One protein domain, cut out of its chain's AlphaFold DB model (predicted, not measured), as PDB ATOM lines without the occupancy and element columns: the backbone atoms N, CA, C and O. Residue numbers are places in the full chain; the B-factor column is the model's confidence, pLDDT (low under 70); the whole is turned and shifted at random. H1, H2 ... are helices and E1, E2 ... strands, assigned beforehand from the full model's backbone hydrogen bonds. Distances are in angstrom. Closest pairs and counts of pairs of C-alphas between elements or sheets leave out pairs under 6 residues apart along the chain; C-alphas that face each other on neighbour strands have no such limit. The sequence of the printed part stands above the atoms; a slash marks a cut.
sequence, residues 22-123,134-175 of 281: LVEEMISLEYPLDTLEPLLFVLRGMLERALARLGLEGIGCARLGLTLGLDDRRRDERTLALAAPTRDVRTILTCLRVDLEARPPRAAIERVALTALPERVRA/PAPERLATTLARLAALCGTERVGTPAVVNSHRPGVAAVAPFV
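Overview. This is residues 22 to 123 and 134 to 175 of the 281 residues of an uncharacterized protein of Deltaproteobacteria bacterium (UniProt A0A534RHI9). A twisted four-stranded sheet forms a wall, with H1, H2 and H3 in a row over one face and the other face bare. The E5 and E6 hairpin reaches beyond H3 as a thin arm; its tip, residues 162 to 167, sticks out. The 144 printed residues, class mixed, run E1 H1 E2 E3 H2 E4 H3 E5 E6; the large sheet's order is E1 E4 E2 E3, antiparallel. The whole is compact, radius of gyration of the C-alphas 16.7 A, spanning 57 by 37 by 22 A.

Arrangement. Start at edge strand E1, residues 23 to 33: N 25 is 2.8 A from O 114 of E4, residues 109 to 120. N 65 of E2, residues 59 to 70, is 2.8 A from O 115; N 66 is 2.8 A from O 78 of E3, residues 75 to 86, E2's hairpin partner. The sheet curls round H1, residues 36 to 55. H2, residues 89 to 102, touches H1, closest C-alphas Leu 47 and Val 89, 6.3 A. H3, residues 136 to 150, touches H2 at a shallow tilt of 3 degrees, the same way, closest C-alphas Cys 95 and Ala 144, 5.8 A. E1, H1, E2 and E3, H2, E4 are split strand-helix-strand units, another strand between their two, with right-handed crossovers. In E5, residues 157 to 159, N 157 is 2.8 A from O 172 of E6, residues 170 to 172. In H1, H2 and H3 every O i to N i+4 pair is within hydrogen-bond range.

Along the chain. Find C-alpha 23 at (-32.834, 44.770, 336.503); E1 spans 23.8 A, bending by 97 degrees at residue 30. H1 spans 26.9 A, E2 31.4 A, E4 32.3 A. E6 ends at (-11.271, 44.613, 320.027).

Size, cuts and confidence. Residues 124 to 133 are not printed; C-alphas 123 and 134 are 12.9 A apart. Of the links printed whole, none is long. Residues 57 to 58 and 121 to 123 have pLDDT under 70.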
ATOM      1  N   LEU A  22     -29.885  48.298 337.767       81.31
ATOM      2  CA  LEU A  22     -29.787  46.960 337.190       81.31
ATOM      3  C   LEU A  22     -31.088  46.188 337.429       81.31
ATOM      4  O   LEU A  22     -31.616  46.175 338.540       81.31
ATOM      5  N   VAL A  23     -31.609  45.555 336.380       85.88
ATOM      6  CA  VAL A  23     -32.834  44.770 336.503       85.88
ATOM      7  C   VAL A  23     -32.448  43.332 336.796       85.88
ATOM      8  O   VAL A  23     -31.985  42.612 335.912       85.88
ATOM      9  N   GLU A  24     -32.650  42.925 338.044       89.69
ATOM     10  CA  GLU A  24     -32.358  41.576 338.518       89.69
ATOM     11  C   GLU A  24     -33.636  40.729 338.585       89.69
ATOM     12  O   GLU A  24     -34.698  41.182 339.015       89.69
ATOM     13  N   GLU A  25     -33.542  39.489 338.121       92.12
ATOM     14  CA  GLU A  25     -34.545  38.440 338.287       92.12
ATOM     15  C   GLU A  25     -33.854  37.211 338.858       92.12
ATOM     16  O   GLU A  25     -32.816  36.794 338.349       92.12
ATOM     17  N   MET A  26     -34.448  36.581 339.864       92.50
ATOM     18  CA  MET A  26     -33.934  35.334 340.417       92.50
ATOM     19  C   MET A  26     -35.070  34.345 340.625       92.50
ATOM     20  O   MET A  26     -36.161  34.720 341.051       92.50
ATOM     21  N   ILE A  27     -34.799  33.078 340.336       93.12
ATOM     22  CA  ILE A  27     -35.705  31.972 340.616       93.12
ATOM     23  C   ILE A  27     -34.926  30.795 341.200       93.12
ATOM     24  O   ILE A  27     -33.828  30.461 340.746       93.12
ATOM     25  N   SER A  28     -35.513  30.179 342.221       91.69
ATOM     26  CA  SER A  28     -35.103  28.869 342.718       91.69
ATOM     27  C   SER A  28     -36.016  27.828 342.089       91.69
ATOM     28  O   SER A  28     -37.237  27.981 342.113       91.69
ATOM     29  N   LEU A  29     -35.418  26.812 341.486       89.56
ATOM     30  CA  LEU A  29     -36.119  25.727 340.826       89.56
ATOM     31  C   LEU A  29     -36.527  24.696 341.877       89.56
ATOM     32  O   LEU A  29     -35.760  24.383 342.783       89.56
ATOM     33  N   GLU A  30     -37.747  24.182 341.756       84.19
ATOM     34  CA  GLU A  30     -38.267  23.153 342.663       84.19
ATOM     35  C   GLU A  30     -37.594  21.794 342.422       84.19
ATOM     36  O   GLU A  30     -37.387  21.024 343.357       84.19
ATOM     37  N   TYR A  31     -37.180  21.546 341.175       86.25
ATOM     38  CA  TYR A  31     -36.397  20.385 340.771       86.25
ATOM     39  C   TYR A  31     -35.152  20.832 339.993       86.25
ATOM     40  O   TYR A  31     -35.271  21.720 339.140       86.25
ATOM     41  N   PRO A  32     -33.977  20.221 340.242       86.69
ATOM     42  CA  PRO A  32     -32.770  20.523 339.488       86.69
ATOM     43  C   PRO A  32     -32.951  20.224 337.994       86.69
ATOM     44  O   PRO A  32     -33.443  19.158 337.626       86.69
ATOM     45  N   LEU A  33     -32.540  21.156 337.133       89.38
ATOM     46  CA  LEU A  33     -32.602  20.986 335.678       89.38
ATOM     47  C   LEU A  33     -31.266  20.482 335.131       89.38
ATOM     48  O   LEU A  33     -30.237  21.130 335.315       89.38
ATOM     49  N   ASP A  34     -31.291  19.359 334.421       87.31
ATOM     50  CA  ASP A  34     -30.139  18.711 333.779       87.31
ATOM     51  C   ASP A  34     -30.057  18.961 332.260       87.31
ATOM     52  O   ASP A  34     -29.027  18.715 331.632       87.31
ATOM     53  N   THR A  35     -31.129  19.486 331.669       88.06
ATOM     54  CA  THR A  35     -31.286  19.731 330.230       88.06
ATOM     55  C   THR A  35     -31.381  21.226 329.914       88.06
ATOM     56  O   THR A  35     -31.847  22.038 330.720       88.06
ATOM     57  N   LEU A  36     -30.926  21.618 328.717       88.19
ATOM     58  CA  LEU A  36     -30.900  23.025 328.301       88.19
ATOM     59  C   LEU A  36     -32.280  23.536 327.873       88.19
ATOM     60  O   LEU A  36     -32.571  24.716 328.049       88.19
ATOM     61  N   GLU A  37     -33.150  22.692 327.324       90.69
ATOM     62  CA  GLU A  37     -34.463  23.100 326.819       90.69
ATOM     63  C   GLU A  37     -35.378  23.652 327.926       90.69
ATOM     64  O   GLU A  37     -35.904  24.760 327.748       90.69
ATOM     65  N   PRO A  38     -35.534  22.985 329.091       90.75
ATOM     66  CA  PRO A  38     -36.295  23.544 330.207       90.75
ATOM     67  C   PRO A  38     -35.644  24.808 330.776       90.75
ATOM     68  O   PRO A  38     -36.344  25.762 331.120       90.75
ATOM     69  N   LEU A  39     -34.308  24.863 330.812       90.44
ATOM     70  CA  LEU A  39     -33.582  26.055 331.247       90.44
ATOM     71  C   LEU A  39     -33.880  27.251 330.331       90.44
ATOM     72  O   LEU A  39     -34.184  28.339 330.816       90.44
ATOM     73  N   LEU A  40     -33.847  27.061 329.009       92.06
ATOM     74  CA  LEU A  40     -34.171  28.106 328.036       92.06
ATOM     75  C   LEU A  40     -35.623  28.586 328.167       92.06
ATOM     76  O   LEU A  40     -35.895  29.769 327.951       92.06
ATOM     77  N   PHE A  41     -36.552  27.707 328.551       92.75
ATOM     78  CA  PHE A  41     -37.934  28.093 328.839       92.75
ATOM     79  C   PHE A  41     -38.030  29.003 330.074       92.75
ATOM     80  O   PHE A  41     -38.656  30.064 330.011       92.75
ATOM     81  N   VAL A  42     -37.352  28.647 331.169       92.56
ATOM     82  CA  VAL A  42     -37.284  29.482 332.383       92.56
ATOM     83  C   VAL A  42     -36.628  30.833 332.077       92.56
ATOM     84  O   VAL A  42     -37.169  31.884 332.431       92.56
ATOM     85  N   LEU A  43     -35.508  30.821 331.346       93.19
ATOM     86  CA  LEU A  43     -34.783  32.026 330.942       93.19
ATOM     87  C   LEU A  43     -35.633  32.948 330.068       93.19
ATOM     88  O   LEU A  43     -35.593  34.160 330.268       93.19
ATOM     89  N   ARG A  44     -36.435  32.406 329.144       94.31
ATOM     90  CA  ARG A  44     -37.391  33.196 328.353       94.31
ATOM     91  C   ARG A  44     -38.344  33.974 329.259       94.31
ATOM     92  O   ARG A  44     -38.473  35.182 329.083       94.31
ATOM     93  N   GLY A  45     -38.973  33.311 330.231       93.25
ATOM     94  CA  GLY A  45     -39.915  33.968 331.141       93.25
ATOM     95  C   GLY A  45     -39.252  35.049 332.004       93.25
ATOM     96  O   GLY A  45     -39.815  36.126 332.194       93.25
ATOM     97  N   MET A  46     -38.032  34.795 332.494       93.81
ATOM     98  CA  MET A  46     -37.241  35.796 333.229       93.81
ATOM     99  C   MET A  46     -36.869  36.993 332.344       93.81
ATOM    100  O   MET A  46     -36.997  38.139 332.773       93.81
ATOM    101  N   LEU A  47     -36.457  36.743 331.098       92.81
ATOM    102  CA  LEU A  47     -36.124  37.782 330.122       92.81
ATOM    103  C   LEU A  47     -37.333  38.648 329.774       92.81
ATOM    104  O   LEU A  47     -37.205  39.868 329.749       92.81
ATOM    105  N   GLU A  48     -38.498  38.048 329.531       93.00
ATOM    106  CA  GLU A  48     -39.735  38.778 329.227       93.00
ATOM    107  C   GLU A  48     -40.100  39.742 330.364       93.00
ATOM    108  O   GLU A  48     -40.358  40.920 330.106       93.00
ATOM    109  N   ARG A  49     -40.019  39.298 331.626       91.56
ATOM    110  CA  ARG A  49     -40.253  40.169 332.793       91.56
ATOM    111  C   ARG A  49     -39.192  41.259 332.934       91.56
ATOM    112  O   ARG A  49     -39.535  42.425 333.131       91.56
ATOM    113  N   ALA A  50     -37.912  40.910 332.811       89.75
ATOM    114  CA  ALA A  50     -36.818  41.869 332.938       89.75
ATOM    115  C   ALA A  50     -36.884  42.961 331.855       89.75
ATOM    116  O   ALA A  50     -36.795  44.152 332.159       89.75
ATOM    117  N   LEU A  51     -37.107  42.570 330.599       87.94
ATOM    118  CA  LEU A  51     -37.177  43.482 329.458       87.94
ATOM    119  C   LEU A  51     -38.475  44.291 329.431       87.94
ATOM    120  O   LEU A  51     -38.450  45.430 328.970       87.94
ATOM    121  N   ALA A  52     -39.585  43.764 329.958       88.00
ATOM    122  CA  ALA A  52     -40.802  44.549 330.159       88.00
ATOM    123  C   ALA A  52     -40.566  45.712 331.136       88.00
ATOM    124  O   ALA A  52     -40.992  46.831 330.856       88.00
ATOM    125  N   ARG A  53     -39.823  45.482 332.232       85.81
ATOM    126  CA  ARG A  53     -39.479  46.525 333.220       85.81
ATOM    127  C   ARG A  53     -38.517  47.572 332.678       85.81
ATOM    128  O   ARG A  53     -38.835  48.753 332.733       85.81
ATOM    129  N   LEU A  54     -37.409  47.144 332.060       83.38
ATOM    130  CA  LEU A  54     -36.541  48.046 331.277       83.38
ATOM    131  C   LEU A  54     -37.343  48.804 330.220       83.38
ATOM    132  O   LEU A  54     -37.012  49.915 329.797       83.38
ATOM    133  N   GLY A  55     -38.430  48.166 329.800       77.56
ATOM    134  CA  GLY A  55     -39.218  48.597 328.704       77.56
ATOM    135  C   GLY A  55     -39.979  49.897 328.910       77.56
ATOM    136  O   GLY A  55     -40.131  50.671 327.957       77.56
ATOM    137  N   LEU A  56     -40.406  50.131 330.147       76.06
ATOM    138  CA  LEU A  56     -41.190  51.288 330.565       76.06
ATOM    139  C   LEU A  56     -40.393  52.599 330.482       76.06
ATOM    140  O   LEU A  56     -40.986  53.666 330.374       76.06
ATOM    141  N   GLU A  57     -39.063  52.521 330.454       69.94
ATOM    142  CA  GLU A  57     -38.175  53.690 330.492       69.94
ATOM    143  C   GLU A  57     -37.534  54.031 329.135       69.94
ATOM    144  O   GLU A  57     -36.679  54.911 329.042       69.94
ATOM    145  N   GLY A  58     -37.916  53.332 328.058       64.88
ATOM    146  CA  GLY A  58     -37.276  53.503 326.742       64.88
ATOM    147  C   GLY A  58     -35.825  52.997 326.697       64.88
ATOM    148  O   GLY A  58     -35.048  53.378 325.823       64.88
ATOM    149  N   ILE A  59     -35.454  52.134 327.643       80.06
ATOM    150  CA  ILE A  59     -34.114  51.571 327.813       80.06
ATOM    151  C   ILE A  59     -34.093  50.142 327.248       80.06
ATOM    152  O   ILE A  59     -35.130  49.477 327.160       80.06
ATOM    153  N   GLY A  60     -32.928  49.683 326.799       80.12
ATOM    154  CA  GLY A  60     -32.685  48.322 326.323       80.12
ATOM    155  C   GLY A  60     -31.610  47.631 327.145       80.12
ATOM    156  O   GLY A  60     -30.986  48.233 328.013       80.12
ATOM    157  N   CYS A  61     -31.399  46.349 326.876       82.19
ATOM    158  CA  CYS A  61     -30.350  45.566 327.510       82.19
ATOM    159  C   CYS A  61     -29.099  45.590 326.627       82.19
ATOM    160  O   CYS A  61     -29.177  45.211 325.458       82.19
ATOM    161  N   ALA A  62     -27.962  46.027 327.170       81.44
ATOM    162  CA  ALA A  62     -26.670  45.982 326.473       81.44
ATOM    163  C   ALA A  62     -25.769  44.845 326.951       81.44
ATOM    164  O   ALA A  62     -25.004  44.267 326.181       81.44
ATOM    165  N   ARG A  63     -25.864  44.501 328.233       86.31
ATOM    166  CA  ARG A  63     -25.150  43.369 328.814       86.31
ATOM    167  C   ARG A  63     -26.094  42.570 329.683       86.31
ATOM    168  O   ARG A  63     -26.919  43.130 330.399       86.31
ATOM    169  N   LEU A  64     -25.929  41.261 329.641       90.31
ATOM    170  CA  LEU A  64     -26.709  40.329 330.427       90.31
ATOM    171  C   LEU A  64     -25.759  39.489 331.277       90.31
ATOM    172  O   LEU A  64     -24.883  38.810 330.744       90.31
ATOM    173  N   GLY A  65     -25.921  39.557 332.591       91.88
ATOM    174  CA  GLY A  65     -25.335  38.618 333.533       91.88
ATOM    175  C   GLY A  65     -26.273  37.431 333.727       91.88
ATOM    176  O   GLY A  65     -27.479  37.614 333.895       91.88
ATOM    177  N   LEU A  66     -25.723  36.225 333.697       93.62
ATOM    178  CA  LEU A  66     -26.413  34.989 334.035       93.62
ATOM    179  C   LEU A  66     -25.585  34.254 335.087       93.62
ATOM    180  O   LEU A  66     -24.419  33.948 334.855       93.62
ATOM    181  N   THR A  67     -26.197  33.944 336.221       93.69
ATOM    182  CA  THR A  67     -25.592  33.134 337.277       93.69
ATOM    183  C   THR A  67     -26.445  31.893 337.488       93.69
ATOM    184  O   THR A  67     -27.620  31.987 337.845       93.69
ATOM    185  N   LEU A  68     -25.845  30.725 337.277       92.75
ATOM    186  CA  LEU A  68     -26.458  29.424 337.518       92.75
ATOM    187  C   LEU A  68     -25.890  28.849 338.817       92.75
ATOM    188  O   LEU A  68     -24.681  28.660 338.948       92.75
ATOM    189  N   GLY A  69     -26.754  28.596 339.793       91.50
ATOM    190  CA  GLY A  69     -26.424  27.823 340.984       91.50
ATOM    191  C   GLY A  69     -26.601  26.342 340.688       91.50
ATOM    192  O   GLY A  69     -27.705  25.921 340.347       91.50
ATOM    193  N   LEU A  70     -25.516  25.585 340.807       90.31
ATOM    194  CA  LEU A  70     -25.473  24.153 340.544       90.31
ATOM    195  C   LEU A  70     -25.713  23.350 341.834       90.31
ATOM    196  O   LEU A  70     -25.401  23.831 342.926       90.31
ATOM    197  N   ASP A  71     -26.214  22.122 341.693       89.19
ATOM    198  CA  ASP A  71     -26.460  21.164 342.791       89.19
ATOM    199  C   ASP A  71     -25.182  20.856 343.608       89.19
ATOM    200  O   ASP A  71     -25.189  20.757 344.834       89.19
ATOM    201  N   ASP A  72     -24.010  20.877 342.962       87.31
ATOM    202  CA  ASP A  72     -22.706  20.720 343.627       87.31
ATOM    203  C   ASP A  72     -22.249  21.963 344.431       87.31
ATOM    204  O   ASP A  72     -21.088  22.067 344.840       87.31
ATOM    205  N   ARG A  73     -23.162  22.915 344.667       83.75
ATOM    206  CA  ARG A  73     -22.959  24.233 345.294       83.75
ATOM    207  C   ARG A  73     -22.025  25.172 344.535       83.75
ATOM    208  O   ARG A  73     -21.724  26.258 345.043       83.75
ATOM    209  N   ARG A  74     -21.567  24.809 343.335       88.75
ATOM    210  CA  ARG A  74     -20.794  25.727 342.496       88.75
ATOM    211  C   ARG A  74     -21.710  26.749 341.838       88.75
ATOM    212  O   ARG A  74     -22.929  26.598 341.758       88.75
ATOM    213  N   ARG A  75     -21.090  27.832 341.381       89.56
ATOM    214  CA  ARG A  75     -21.743  28.871 340.588       89.56
ATOM    215  C   ARG A  75     -21.094  28.910 339.221       89.56
ATOM    216  O   ARG A  75     -19.869  28.934 339.127       89.56
ATOM    217  N   ASP A  76     -21.920  28.907 338.191       89.81
ATOM    218  CA  ASP A  76     -21.503  29.164 336.822       89.81
ATOM    219  C   ASP A  76     -21.973  30.570 336.438       89.81
ATOM    220  O   ASP A  76     -23.173  30.844 336.360       89.81
ATOM    221  N   GLU A  77     -21.015  31.483 336.289       92.19
ATOM    222  CA  GLU A  77     -21.253  32.892 335.995       92.19
ATOM    223  C   GLU A  77     -20.880  33.203 334.552       92.19
ATOM    224  O   GLU A  77     -19.773  32.934 334.079       92.19
ATOM    225  N   ARG A  78     -21.824  33.813 333.846       89.31
ATOM    226  CA  ARG A  78     -21.721  34.122 332.428       89.31
ATOM    227  C   ARG A  78     -22.096  35.566 332.213       89.31
ATOM    228  O   ARG A  78     -23.054  36.079 332.785       89.31
ATOM    229  N   THR A  79     -21.335  36.223 331.352       88.31
ATOM    230  CA  THR A  79     -21.655  37.571 330.905       88.31
ATOM    231  C   THR A  79     -21.755  37.580 329.396       88.31
ATOM    232  O   THR A  79     -20.798  37.244 328.704       88.31
ATOM    233  N   LEU A  80     -22.910  37.996 328.898       85.62
ATOM    234  CA  LEU A  80     -23.176  38.176 327.485       85.62
ATOM    235  C   LEU A  80     -23.164  39.674 327.171       85.62
ATOM    236  O   LEU A  80     -24.020  40.423 327.646       85.62
ATOM    237  N   ALA A  81     -22.194  40.109 326.370       80.50
ATOM    238  CA  ALA A  81     -22.179  41.451 325.797       80.50
ATOM    239  C   ALA A  81     -22.938  41.441 324.466       80.50
ATOM    240  O   ALA A  81     -22.613  40.667 323.565       80.50
ATOM    241  N   LEU A  82     -23.967  42.278 324.350       79.31
ATOM    242  CA  LEU A  82     -24.751  42.413 323.128       79.31
ATOM    243  C   LEU A  82     -24.091  43.461 322.225       79.31
ATOM    244  O   LEU A  82     -23.585  44.474 322.699       79.31
ATOM    245  N   ALA A  83     -24.108  43.225 320.912       71.00
ATOM    246  CA  ALA A  83     -23.489  44.125 319.930       71.00
ATOM    247  C   ALA A  83     -24.142  45.520 319.879       71.00
ATOM    248  O   ALA A  83     -23.532  46.486 319.420       71.00
ATOM    249  N   ALA A  84     -25.396  45.600 320.322       71.94
ATOM    250  CA  ALA A  84     -26.149  46.826 320.507       71.94
ATOM    251  C   ALA A  84     -27.194  46.631 321.618       71.94
ATOM    252  O   ALA A  84     -27.663  45.501 321.811       71.94
ATOM    253  N   PRO A  85     -27.611  47.714 322.301       78.81
ATOM    254  CA  PRO A  85     -28.716  47.666 323.247       78.81
ATOM    255  C   PRO A  85     -29.996  47.189 322.551       78.81
ATOM    256  O   PRO A  85     -30.483  47.846 321.632       78.81
ATOM    257  N   THR A  86     -30.551  46.056 322.980       83.12
ATOM    258  CA  THR A  86     -31.765  45.482 322.379       83.12
ATOM    259  C   THR A  86     -32.805  45.124 323.433       83.12
ATOM    260  O   THR A  86     -32.516  44.950 324.618       83.12
ATOM    261  N   ARG A  87     -34.056  45.052 322.982       84.62
ATOM    262  CA  ARG A  87     -35.217  44.605 323.760       84.62
ATOM    263  C   ARG A  87     -35.823  43.325 323.195       84.62
ATOM    264  O   ARG A  87     -36.839  42.859 323.701       84.62
ATOM    265  N   ASP A  88     -35.219  42.767 322.148       86.31
ATOM    266  CA  ASP A  88     -35.697  41.538 321.539       86.31
ATOM    267  C   ASP A  88     -35.300  40.318 322.382       86.31
ATOM    268  O   ASP A  88     -34.151  39.861 322.379       86.31
ATOM    269  N   VAL A  89     -36.297  39.760 323.072       89.88
ATOM    270  CA  VAL A  89     -36.192  38.521 323.854       89.88
ATOM    271  C   VAL A  89     -35.610  37.392 323.003       89.88
ATOM    272  O   VAL A  89     -34.784  36.618 323.487       89.88
ATOM    273  N   ARG A  90     -36.016  37.280 321.730       88.81
ATOM    274  CA  ARG A  90     -35.611  36.168 320.864       88.81
ATOM    275  C   ARG A  90     -34.120  36.221 320.555       88.81
ATOM    276  O   ARG A  90     -33.462  35.181 320.599       88.81
ATOM    277  N   THR A  91     -33.595  37.406 320.260       86.25
ATOM    278  CA  THR A  91     -32.164  37.621 320.020       86.25
ATOM    279  C   THR A  91     -31.346  37.262 321.254       86.25
ATOM    280  O   THR A  91     -30.427  36.451 321.160       86.25
ATOM    281  N   ILE A  92     -31.726  37.779 322.427       88.56
ATOM    282  CA  ILE A  92     -31.006  37.509 323.677       88.56
ATOM    283  C   ILE A  92     -31.036  36.013 324.018       88.56
ATOM    284  O   ILE A  92     -29.998  35.432 324.330       88.56
ATOM    285  N   LEU A  93     -32.196  35.361 323.882       91.31
ATOM    286  CA  LEU A  93     -32.337  33.925 324.122       91.31
ATOM    287  C   LEU A  93     -31.498  33.087 323.144       91.31
ATOM    288  O   LEU A  93     -30.918  32.078 323.536       91.31
ATOM    289  N   THR A  94     -31.400  33.513 321.881       89.00
ATOM    290  CA  THR A  94     -30.561  32.841 320.876       89.00
ATOM    291  C   THR A  94     -29.083  32.947 321.241       89.00
ATOM    292  O   THR A  94     -28.370  31.950 321.178       89.00
ATOM    293  N   CYS A  95     -28.625  34.124 321.670       88.50
ATOM    294  CA  CYS A  95     -27.251  34.316 322.127       88.50
ATOM    295  C   CYS A  95     -26.938  33.488 323.386       88.50
ATOM    296  O   CYS A  95     -25.891  32.852 323.444       88.50
ATOM    297  N   LEU A  96     -27.858  33.441 324.359       90.38
ATOM    298  CA  LEU A  96     -27.722  32.596 325.551       90.38
ATOM    299  C   LEU A  96     -27.642  31.113 325.202       90.38
ATOM    300  O   LEU A  96     -26.795  30.410 325.736       90.38
ATOM    301  N   ARG A  97     -28.497  30.640 324.288       91.00
ATOM    302  CA  ARG A  97     -28.462  29.257 323.810       91.00
ATOM    303  C   ARG A  97     -27.096  28.910 323.223       91.00
ATOM    304  O   ARG A  97     -26.528  27.894 323.593       91.00
ATOM    305  N   VAL A  98     -26.568  29.769 322.352       88.25
ATOM    306  CA  VAL A  98     -25.255  29.576 321.724       88.25
ATOM    307  C   VAL A  98     -24.130  29.525 322.771       88.25
ATOM    308  O   VAL A  98     -23.254  28.669 322.677       88.25
ATOM    309  N   ASP A  99     -24.158  30.386 323.795       87.12
ATOM    310  CA  ASP A  99     -23.163  30.360 324.882       87.12
ATOM    311  C   ASP A  99     -23.292  29.116 325.786       87.12
ATOM    312  O   ASP A  99     -22.287  28.514 326.173       87.12
ATOM    313  N   LEU A 100     -24.524  28.694 326.091       89.06
ATOM    314  CA  LEU A 100     -24.817  27.484 326.866       89.06
ATOM    315  C   LEU A 100     -24.427  26.203 326.121       89.06
ATOM    316  O   LEU A 100     -23.909  25.283 326.741       89.06
ATOM    317  N   GLU A 101     -24.615  26.148 324.803       89.00
ATOM    318  CA  GLU A 101     -24.174  25.023 323.968       89.00
ATOM    319  C   GLU A 101     -22.641  24.973 323.852       89.00
ATOM    320  O   GLU A 101     -22.052  23.897 323.940       89.00
ATOM    321  N   ALA A 102     -21.977  26.127 323.708       85.00
ATOM    322  CA  ALA A 102     -20.514  26.199 323.626       85.00
ATOM    323  C   ALA A 102     -19.824  25.781 324.936       85.00
ATOM    324  O   ALA A 102     -18.717  25.238 324.922       85.00
ATOM    325  N   ARG A 103     -20.463  26.045 326.078       85.94
ATOM    326  CA  ARG A 103     -19.998  25.641 327.407       85.94
ATOM    327  C   ARG A 103     -21.187  25.095 328.192       85.94
ATOM    328  O   ARG A 103     -21.848  25.894 328.849       85.94
ATOM    329  N   PRO A 104     -21.489  23.788 328.156       86.44
ATOM    330  CA  PRO A 104     -22.605  23.246 328.921       86.44
ATOM    331  C   PRO A 104     -22.327  23.313 330.435       86.44
ATOM    332  O   PRO A 104     -21.173  23.166 330.858       86.44
ATOM    333  N   PRO A 105     -23.358  23.548 331.268       87.50
ATOM    334  CA  PRO A 105     -23.230  23.475 332.720       87.50
ATOM    335  C   PRO A 105     -22.794  22.064 333.142       87.50
ATOM    336  O   PRO A 105     -23.188  21.065 332.546       87.50
ATOM    337  N   ARG A 106     -21.938  21.978 334.167       85.88
ATOM    338  CA  ARG A 106     -21.296  20.713 334.580       85.88
ATOM    339  C   ARG A 106     -22.140  19.851 335.523       85.88
ATOM    340  O   ARG A 106     -21.739  18.731 335.822       85.88
ATOM    341  N   ALA A 107     -23.249  20.385 336.019       88.88
ATOM    342  CA  ALA A 107     -24.156  19.732 336.954       88.88
ATOM    343  C   ALA A 107     -25.572  20.297 336.773       88.88
ATOM    344  O   ALA A 107     -25.760  21.285 336.053       88.88
ATOM    345  N   ALA A 108     -26.551  19.673 337.427       90.25
ATOM    346  CA  ALA A 108     -27.928  20.141 337.402       90.25
ATOM    347  C   ALA A 108     -28.061  21.515 338.078       90.25
ATOM    348  O   ALA A 108     -27.336  21.842 339.020       90.25
ATOM    349  N   ILE A 109     -28.979  22.332 337.572       91.44
ATOM    350  CA  ILE A 109     -29.167  23.725 337.978       91.44
ATOM    351  C   ILE A 109     -30.322  23.807 338.971       91.44
ATOM    352  O   ILE A 109     -31.443  23.437 338.637       91.44
ATOM    353  N   GLU A 110     -30.070  24.357 340.156       92.88
ATOM    354  CA  GLU A 110     -31.081  24.592 341.196       92.88
ATOM    355  C   GLU A 110     -31.550  26.047 341.248       92.88
ATOM    356  O   GLU A 110     -32.663  26.347 341.672       92.88
ATOM    357  N   ARG A 111     -30.687  26.993 340.867       92.12
ATOM    358  CA  ARG A 111     -30.984  28.428 340.951       92.12
ATOM    359  C   ARG A 111     -30.543  29.139 339.690       92.12
ATOM    360  O   ARG A 111     -29.453  28.890 339.184       92.12
ATOM    361  N   VAL A 112     -31.362  30.070 339.225       94.12
ATOM    362  CA  VAL A 112     -31.059  30.907 338.065       94.12
ATOM    363  C   VAL A 112     -31.237  32.358 338.475       94.12
ATOM    364  O   VAL A 112     -32.308  32.750 338.937       94.12
ATOM    365  N   ALA A 113     -30.189  33.157 338.308       93.69
ATOM    366  CA  ALA A 113     -30.244  34.602 338.462       93.69
ATOM    367  C   ALA A 113     -29.838  35.275 337.150       93.69
ATOM    368  O   ALA A 113     -28.866  34.890 336.502       93.69
ATOM    369  N   LEU A 114     -30.606  36.282 336.763       94.06
ATOM    370  CA  LEU A 114     -30.447  37.053 335.547       94.06
ATOM    371  C   LEU A 114     -30.307  38.524 335.927       94.06
ATOM    372  O   LEU A 114     -31.141  39.060 336.649       94.06
ATOM    373  N   THR A 115     -29.274  39.187 335.423       91.94
ATOM    374  CA  THR A 115     -29.042  40.622 335.625       91.94
ATOM    375  C   THR A 115     -28.991  41.311 334.271       91.94
ATOM    376  O   THR A 115     -28.085  41.061 333.479       91.94
ATOM    377  N   ALA A 116     -29.953  42.178 333.975       90.38
ATOM    378  CA  ALA A 116     -29.968  42.962 332.747       90.38
ATOM    379  C   ALA A 116     -29.401  44.363 333.009       90.38
ATOM    380  O   ALA A 116     -29.952  45.121 333.810       90.38
ATOM    381  N   LEU A 117     -28.300  44.702 332.328       87.38
ATOM    382  CA  LEU A 117     -27.691  46.028 332.394       87.38
ATOM    383  C   LEU A 117     -28.429  46.989 331.446       87.38
ATOM    384  O   LEU A 117     -28.409  46.767 330.226       87.38
ATOM    385  N   PRO A 118     -29.043  48.059 331.984       83.19
ATOM    386  CA  PRO A 118     -29.761  49.051 331.202       83.19
ATOM    387  C   PRO A 118     -28.812  49.935 330.387       83.19
ATOM    388  O   PRO A 118     -27.893  50.543 330.930       83.19
ATOM    389  N   GLU A 119     -29.090  50.089 329.095       79.88
ATOM    390  CA  GLU A 119     -28.464  51.096 328.239       79.88
ATOM    391  C   GLU A 119     -29.496  51.713 327.286       79.88
ATOM    392  O   GLU A 119     -30.419  51.043 326.811       79.88
ATOM    393  N   ARG A 120     -29.382  53.017 327.009       71.06
ATOM    394  CA  ARG A 120     -30.317  53.707 326.109       71.06
ATOM    395  C   ARG A 120     -30.236  53.106 324.707       71.06
ATOM    396  O   ARG A 120     -29.190  53.177 324.065       71.06
ATOM    397  N   VAL A 121     -31.366  52.608 324.201       68.25
ATOM    398  CA  VAL A 121     -31.485  52.211 322.793       68.25
ATOM    399  C   VAL A 121     -31.488  53.485 321.961       68.25
ATOM    400  O   VAL A 121     -32.507  54.160 321.832       68.25
ATOM    401  N   ARG A 122     -30.332  53.864 321.417       62.88
ATOM    402  CA  ARG A 122     -30.293  54.918 320.404       62.88
ATOM    403  C   ARG A 122     -30.791  54.308 319.104       62.88
ATOM    404  O   ARG A 122     -30.147  53.413 318.565       62.88
ATOM    405  N   ALA A 123     -31.922  54.795 318.597       58.16
ATOM    406  CA  ALA A 123     -32.283  54.537 317.212       58.16
ATOM    407  C   ALA A 123     -31.108  55.007 316.346       58.16
ATOM    408  O   ALA A 123     -30.696  56.167 316.439       58.16
ATOM    409  N   PRO A 134     -27.226  46.483 308.715       75.75
ATOM    410  CA  PRO A 134     -27.997  45.338 309.185       75.75
ATOM    411  C   PRO A 134     -28.776  45.691 310.459       75.75
ATOM    412  O   PRO A 134     -28.295  46.449 311.301       75.75
ATOM    413  N   ALA A 135     -29.961  45.093 310.625       77.31
ATOM    414  CA  ALA A 135     -30.728  45.220 311.861       77.31
ATOM    415  C   ALA A 135     -29.870  44.784 313.073       77.31
ATOM    416  O   ALA A 135     -29.246  43.714 312.997       77.31
ATOM    417  N   PRO A 136     -29.836  45.560 314.174       75.00
ATOM    418  CA  PRO A 136     -28.982  45.284 315.332       75.00
ATOM    419  C   PRO A 136     -29.157  43.874 315.909       75.00
ATOM    420  O   PRO A 136     -28.179  43.221 316.264       75.00
ATOM    421  N   GLU A 137     -30.389  43.367 315.924       74.44
ATOM    422  CA  GLU A 137     -30.760  42.032 316.405       74.44
ATOM    423  C   GLU A 137     -30.106  40.919 315.578       74.44
ATOM    424  O   GLU A 137     -29.505  39.970 316.099       74.44
ATOM    425  N   ARG A 138     -30.192  41.058 314.248       80.88
ATOM    426  CA  ARG A 138     -29.594  40.108 313.304       80.88
ATOM    427  C   ARG A 138     -28.081  40.124 313.438       80.88
ATOM    428  O   ARG A 138     -27.477  39.058 313.467       80.88
ATOM    429  N   LEU A 139     -27.486  41.309 313.569       81.81
ATOM    430  CA  LEU A 139     -26.048  41.442 313.751       81.81
ATOM    431  C   LEU A 139     -25.577  40.817 315.068       81.81
ATOM    432  O   LEU A 139     -24.614  40.059 315.051       81.81
ATOM    433  N   ALA A 140     -26.263  41.080 316.183       78.19
ATOM    434  CA  ALA A 140     -25.928  40.490 317.478       78.19
ATOM    435  C   ALA A 140     -25.970  38.955 317.422       78.19
ATOM    436  O   ALA A 140     -25.032  38.293 317.863       78.19
ATOM    437  N   THR A 141     -27.007  38.393 316.793       81.38
ATOM    438  CA  THR A 141     -27.126  36.941 316.591       81.38
ATOM    439  C   THR A 141     -25.988  36.396 315.722       81.38
ATOM    440  O   THR A 141     -25.415  35.348 316.026       81.38
ATOM    441  N   THR A 142     -25.638  37.094 314.636       86.38
ATOM    442  CA  THR A 142     -24.524  36.707 313.760       86.38
ATOM    443  C   THR A 142     -23.187  36.753 314.496       86.38
ATOM    444  O   THR A 142     -22.420  35.800 314.394       86.38
ATOM    445  N   LEU A 143     -22.919  37.807 315.270       84.25
ATOM    446  CA  LEU A 143     -21.688  37.943 316.050       84.25
ATOM    447  C   LEU A 143     -21.577  36.862 317.127       84.25
ATOM    448  O   LEU A 143     -20.511  36.271 317.262       84.25
ATOM    449  N   ALA A 144     -22.668  36.531 317.823       79.94
ATOM    450  CA  ALA A 144     -22.679  35.441 318.802       79.94
ATOM    451  C   ALA A 144     -22.358  34.082 318.157       79.94
ATOM    452  O   ALA A 144     -21.549  33.317 318.677       79.94
ATOM    453  N   ARG A 145     -22.935  33.793 316.982       83.94
ATOM    454  CA  ARG A 145     -22.635  32.560 316.233       83.94
ATOM    455  C   ARG A 145     -21.189  32.515 315.746       83.94
ATOM    456  O   ARG A 145     -20.547  31.479 315.867       83.94
ATOM    457  N   LEU A 146     -20.674  33.625 315.217       87.19
ATOM    458  CA  LEU A 146     -19.269  33.721 314.817       87.19
ATOM    459  C   LEU A 146     -18.343  33.525 316.018       87.19
ATOM    460  O   LEU A 146     -17.366  32.796 315.907       87.19
ATOM    461  N   ALA A 147     -18.660  34.116 317.170       84.81
ATOM    462  CA  ALA A 147     -17.882  33.947 318.392       84.81
ATOM    463  C   ALA A 147     -17.887  32.492 318.884       84.81
ATOM    464  O   ALA A 147     -16.854  32.005 319.332       84.81
ATOM    465  N   ALA A 148     -18.999  31.766 318.749       78.62
ATOM    466  CA  ALA A 148     -19.043  30.339 319.073       78.62
ATOM    467  C   ALA A 148     -18.212  29.474 318.112       78.62
ATOM    468  O   ALA A 148     -17.607  28.498 318.544       78.62
ATOM    469  N   LEU A 149     -18.147  29.833 316.825       83.38
ATOM    470  CA  LEU A 149     -17.361  29.100 315.823       83.38
ATOM    471  C   LEU A 149     -15.863  29.425 315.878       83.38
ATOM    472  O   LEU A 149     -15.024  28.539 315.737       83.38
ATOM    473  N   CYS A 150     -15.520  30.702 316.036       84.75
ATOM    474  CA  CYS A 150     -14.153  31.206 315.916       84.75
ATOM    475  C   CYS A 150     -13.480  31.476 317.271       84.75
ATOM    476  O   CYS A 150     -12.262  31.634 317.315       84.75
ATOM    477  N   GLY A 151     -14.242  31.519 318.364       81.69
ATOM    478  CA  GLY A 151     -13.814  32.005 319.674       81.69
ATOM    479  C   GLY A 151     -14.153  33.486 319.876       81.69
ATOM    480  O   GLY A 151     -14.048  34.292 318.949       81.69
ATOM    481  N   THR A 152     -14.531  33.856 321.103       77.50
ATOM    482  CA  THR A 152     -14.940  35.225 321.473       77.50
ATOM    483  C   THR A 152     -13.858  36.266 321.195       77.50
ATOM    484  O   THR A 152     -14.161  37.343 320.698       77.50
ATOM    485  N   GLU A 153     -12.590  35.912 321.411       80.81
ATOM    486  CA  GLU A 153     -11.438  36.806 321.213       80.81
ATOM    487  C   GLU A 153     -11.018  36.963 319.741       80.81
ATOM    488  O   GLU A 153     -10.085  37.701 319.432       80.81
ATOM    489  N   ARG A 154     -11.657  36.238 318.811       84.06
ATOM    490  CA  ARG A 154     -11.296  36.243 317.381       84.06
ATOM    491  C   ARG A 154     -12.322  36.942 316.494       84.06
ATOM    492  O   ARG A 154     -12.157  36.959 315.276       84.06
ATOM    493  N   VAL A 155     -13.371  37.514 317.083       87.81
ATOM    494  CA  VAL A 155     -14.457  38.186 316.361       87.81
ATOM    495  C   VAL A 155     -14.605  39.602 316.887       87.81
ATOM    496  O   VAL A 155     -14.908  39.812 318.057       87.81
ATOM    497  N   GLY A 156     -14.407  40.589 316.017       88.38
ATOM    498  CA  GLY A 156     -14.424  41.976 316.447       88.38
ATOM    499  C   GLY A 156     -13.923  42.962 315.403       88.38
ATOM    500  O   GLY A 156     -13.909  42.682 314.204       88.38
ATOM    501  N   THR A 157     -13.488  44.122 315.881       87.12
ATOM    502  CA  THR A 157     -12.848  45.167 315.081       87.12
ATOM    503  C   THR A 157     -11.327  45.032 315.201       87.12
ATOM    504  O   THR A 157     -10.831  44.856 316.315       87.12
ATOM    505  N   PRO A 158     -10.558  45.112 314.099       89.19
ATOM    506  CA  PRO A 158      -9.103  45.077 314.176       89.19
ATOM    507  C   PRO A 158      -8.593  46.228 315.048       89.19
ATOM    508  O   PRO A 158      -8.961  47.385 314.848       89.19
ATOM    509  N   ALA A 159      -7.748  45.896 316.018       88.50
ATOM    510  CA  ALA A 159      -7.146  46.841 316.940       88.50
ATOM    511  C   ALA A 159      -5.657  47.002 316.630       88.50
ATOM    512  O   ALA A 159      -4.933  46.026 316.416       88.50
ATOM    513  N   VAL A 160      -5.199  48.254 316.615       88.81
ATOM    514  CA  VAL A 160      -3.777  48.568 316.469       88.81
ATOM    515  C   VAL A 160      -3.091  48.272 317.795       88.81
ATOM    516  O   VAL A 160      -3.417  48.864 318.822       88.81
ATOM    517  N   VAL A 161      -2.134  47.353 317.764       88.38
ATOM    518  CA  VAL A 161      -1.281  47.048 318.913       88.38
ATOM    519  C   VAL A 161      -0.056  47.947 318.851       88.38
ATOM    520  O   VAL A 161       0.535  48.114 317.785       88.38
ATOM    521  N   ASN A 162       0.357  48.496 319.993       87.62
ATOM    522  CA  ASN A 162       1.639  49.185 320.113       87.62
ATOM    523  C   ASN A 162       2.791  48.163 320.159       87.62
ATOM    524  O   ASN A 162       3.403  47.934 321.198       87.62
ATOM    525  N   SER A 163       3.019  47.483 319.040       86.31
ATOM    526  CA  SER A 163       4.118  46.545 318.851       86.31
ATOM    527  C   SER A 163       4.588  46.614 317.404       86.31
ATOM    528  O   SER A 163       3.796  46.751 316.473       86.31
ATOM    529  N   HIS A 164       5.899  46.492 317.222       84.75
ATOM    530  CA  HIS A 164       6.524  46.367 315.909       84.75
ATOM    531  C   HIS A 164       6.786  44.900 315.530       84.75
ATOM    532  O   HIS A 164       7.422  44.636 314.509       84.75
ATOM    533  N   ARG A 165       6.321  43.934 316.337       86.69
ATOM    534  CA  ARG A 165       6.507  42.503 316.084       86.69
ATOM    535  C   ARG A 165       5.639  42.058 314.892       86.69
ATOM    536  O   ARG A 165       4.410  42.169 314.943       86.69
ATOM    537  N   PRO A 166       6.236  41.499 313.824       86.56
ATOM    538  CA  PRO A 166       5.495  41.033 312.663       86.56
ATOM    539  C   PRO A 166       4.509  39.931 313.038       86.56
ATOM    540  O   PRO A 166       4.858  38.970 313.725       86.56
ATOM    541  N   GLY A 167       3.279  40.062 312.543       82.62
ATOM    542  CA  GLY A 167       2.211  39.089 312.767       82.62
ATOM    543  C   GLY A 167       1.417  39.286 314.056       82.62
ATOM    544  O   GLY A 167       0.437  38.569 314.239       82.62
ATOM    545  N   VAL A 168       1.772  40.258 314.904       86.31
ATOM    546  CA  VAL A 168       0.918  40.654 316.028       86.31
ATOM    547  C   VAL A 168      -0.313  41.369 315.490       86.31
ATOM    548  O   VAL A 168      -0.217  42.365 314.775       86.31
ATOM    549  N   ALA A 169      -1.476  40.839 315.843       86.25
ATOM    550  CA  ALA A 169      -2.770  41.436 315.576       86.25
ATOM    551  C   ALA A 169      -3.619  41.299 316.837       86.25
ATOM    552  O   ALA A 169      -3.543  40.284 317.531       86.25
ATOM    553  N   ALA A 170      -4.425  42.314 317.122       88.69
ATOM    554  CA  ALA A 170      -5.428  42.252 318.168       88.69
ATOM    555  C   ALA A 170      -6.804  42.524 317.578       88.69
ATOM    556  O   ALA A 170      -6.956  43.209 316.562       88.69
ATOM    557  N   VAL A 171      -7.807  41.978 318.247       89.69
ATOM    558  CA  VAL A 171      -9.211  42.187 317.934       89.69
ATOM    559  C   VAL A 171      -9.839  42.820 319.169       89.69
ATOM    560  O   VAL A 171      -9.733  42.280 320.264       89.69
ATOM    561  N   ALA A 172     -10.447  43.989 319.000       86.56
ATOM    562  CA  ALA A 172     -11.271  44.613 320.027       86.56
ATOM    563  C   ALA A 172     -12.740  44.197 319.834       86.56
ATOM    564  O   ALA A 172     -13.139  43.919 318.697       86.56
ATOM    565  N   PRO A 173     -13.568  44.194 320.895       81.69
ATOM    566  CA  PRO A 173     -14.996  43.921 320.772       81.69
ATOM    567  C   PRO A 173     -15.653  44.788 319.693       81.69
ATOM    568  O   PRO A 173     -15.424  45.998 319.631       81.69
ATOM    569  N   PHE A 174     -16.468  44.172 318.834       81.06
ATOM    570  CA  PHE A 174     -17.193  44.912 317.806       81.06
ATOM    571  C   PHE A 174     -18.273  45.781 318.453       81.06
ATOM    572  O   PHE A 174     -19.179  45.264 319.105       81.06
ATOM    573  N   VAL A 175     -18.209  47.090 318.220       70.50
ATOM    574  CA  VAL A 175     -19.237  48.039 318.657       70.50
ATOM    575  C   VAL A 175     -19.804  48.734 317.430       70.50
ATOM    576  O   VAL A 175     -19.065  49.328 316.642       70.50
TER     577      VAL A 175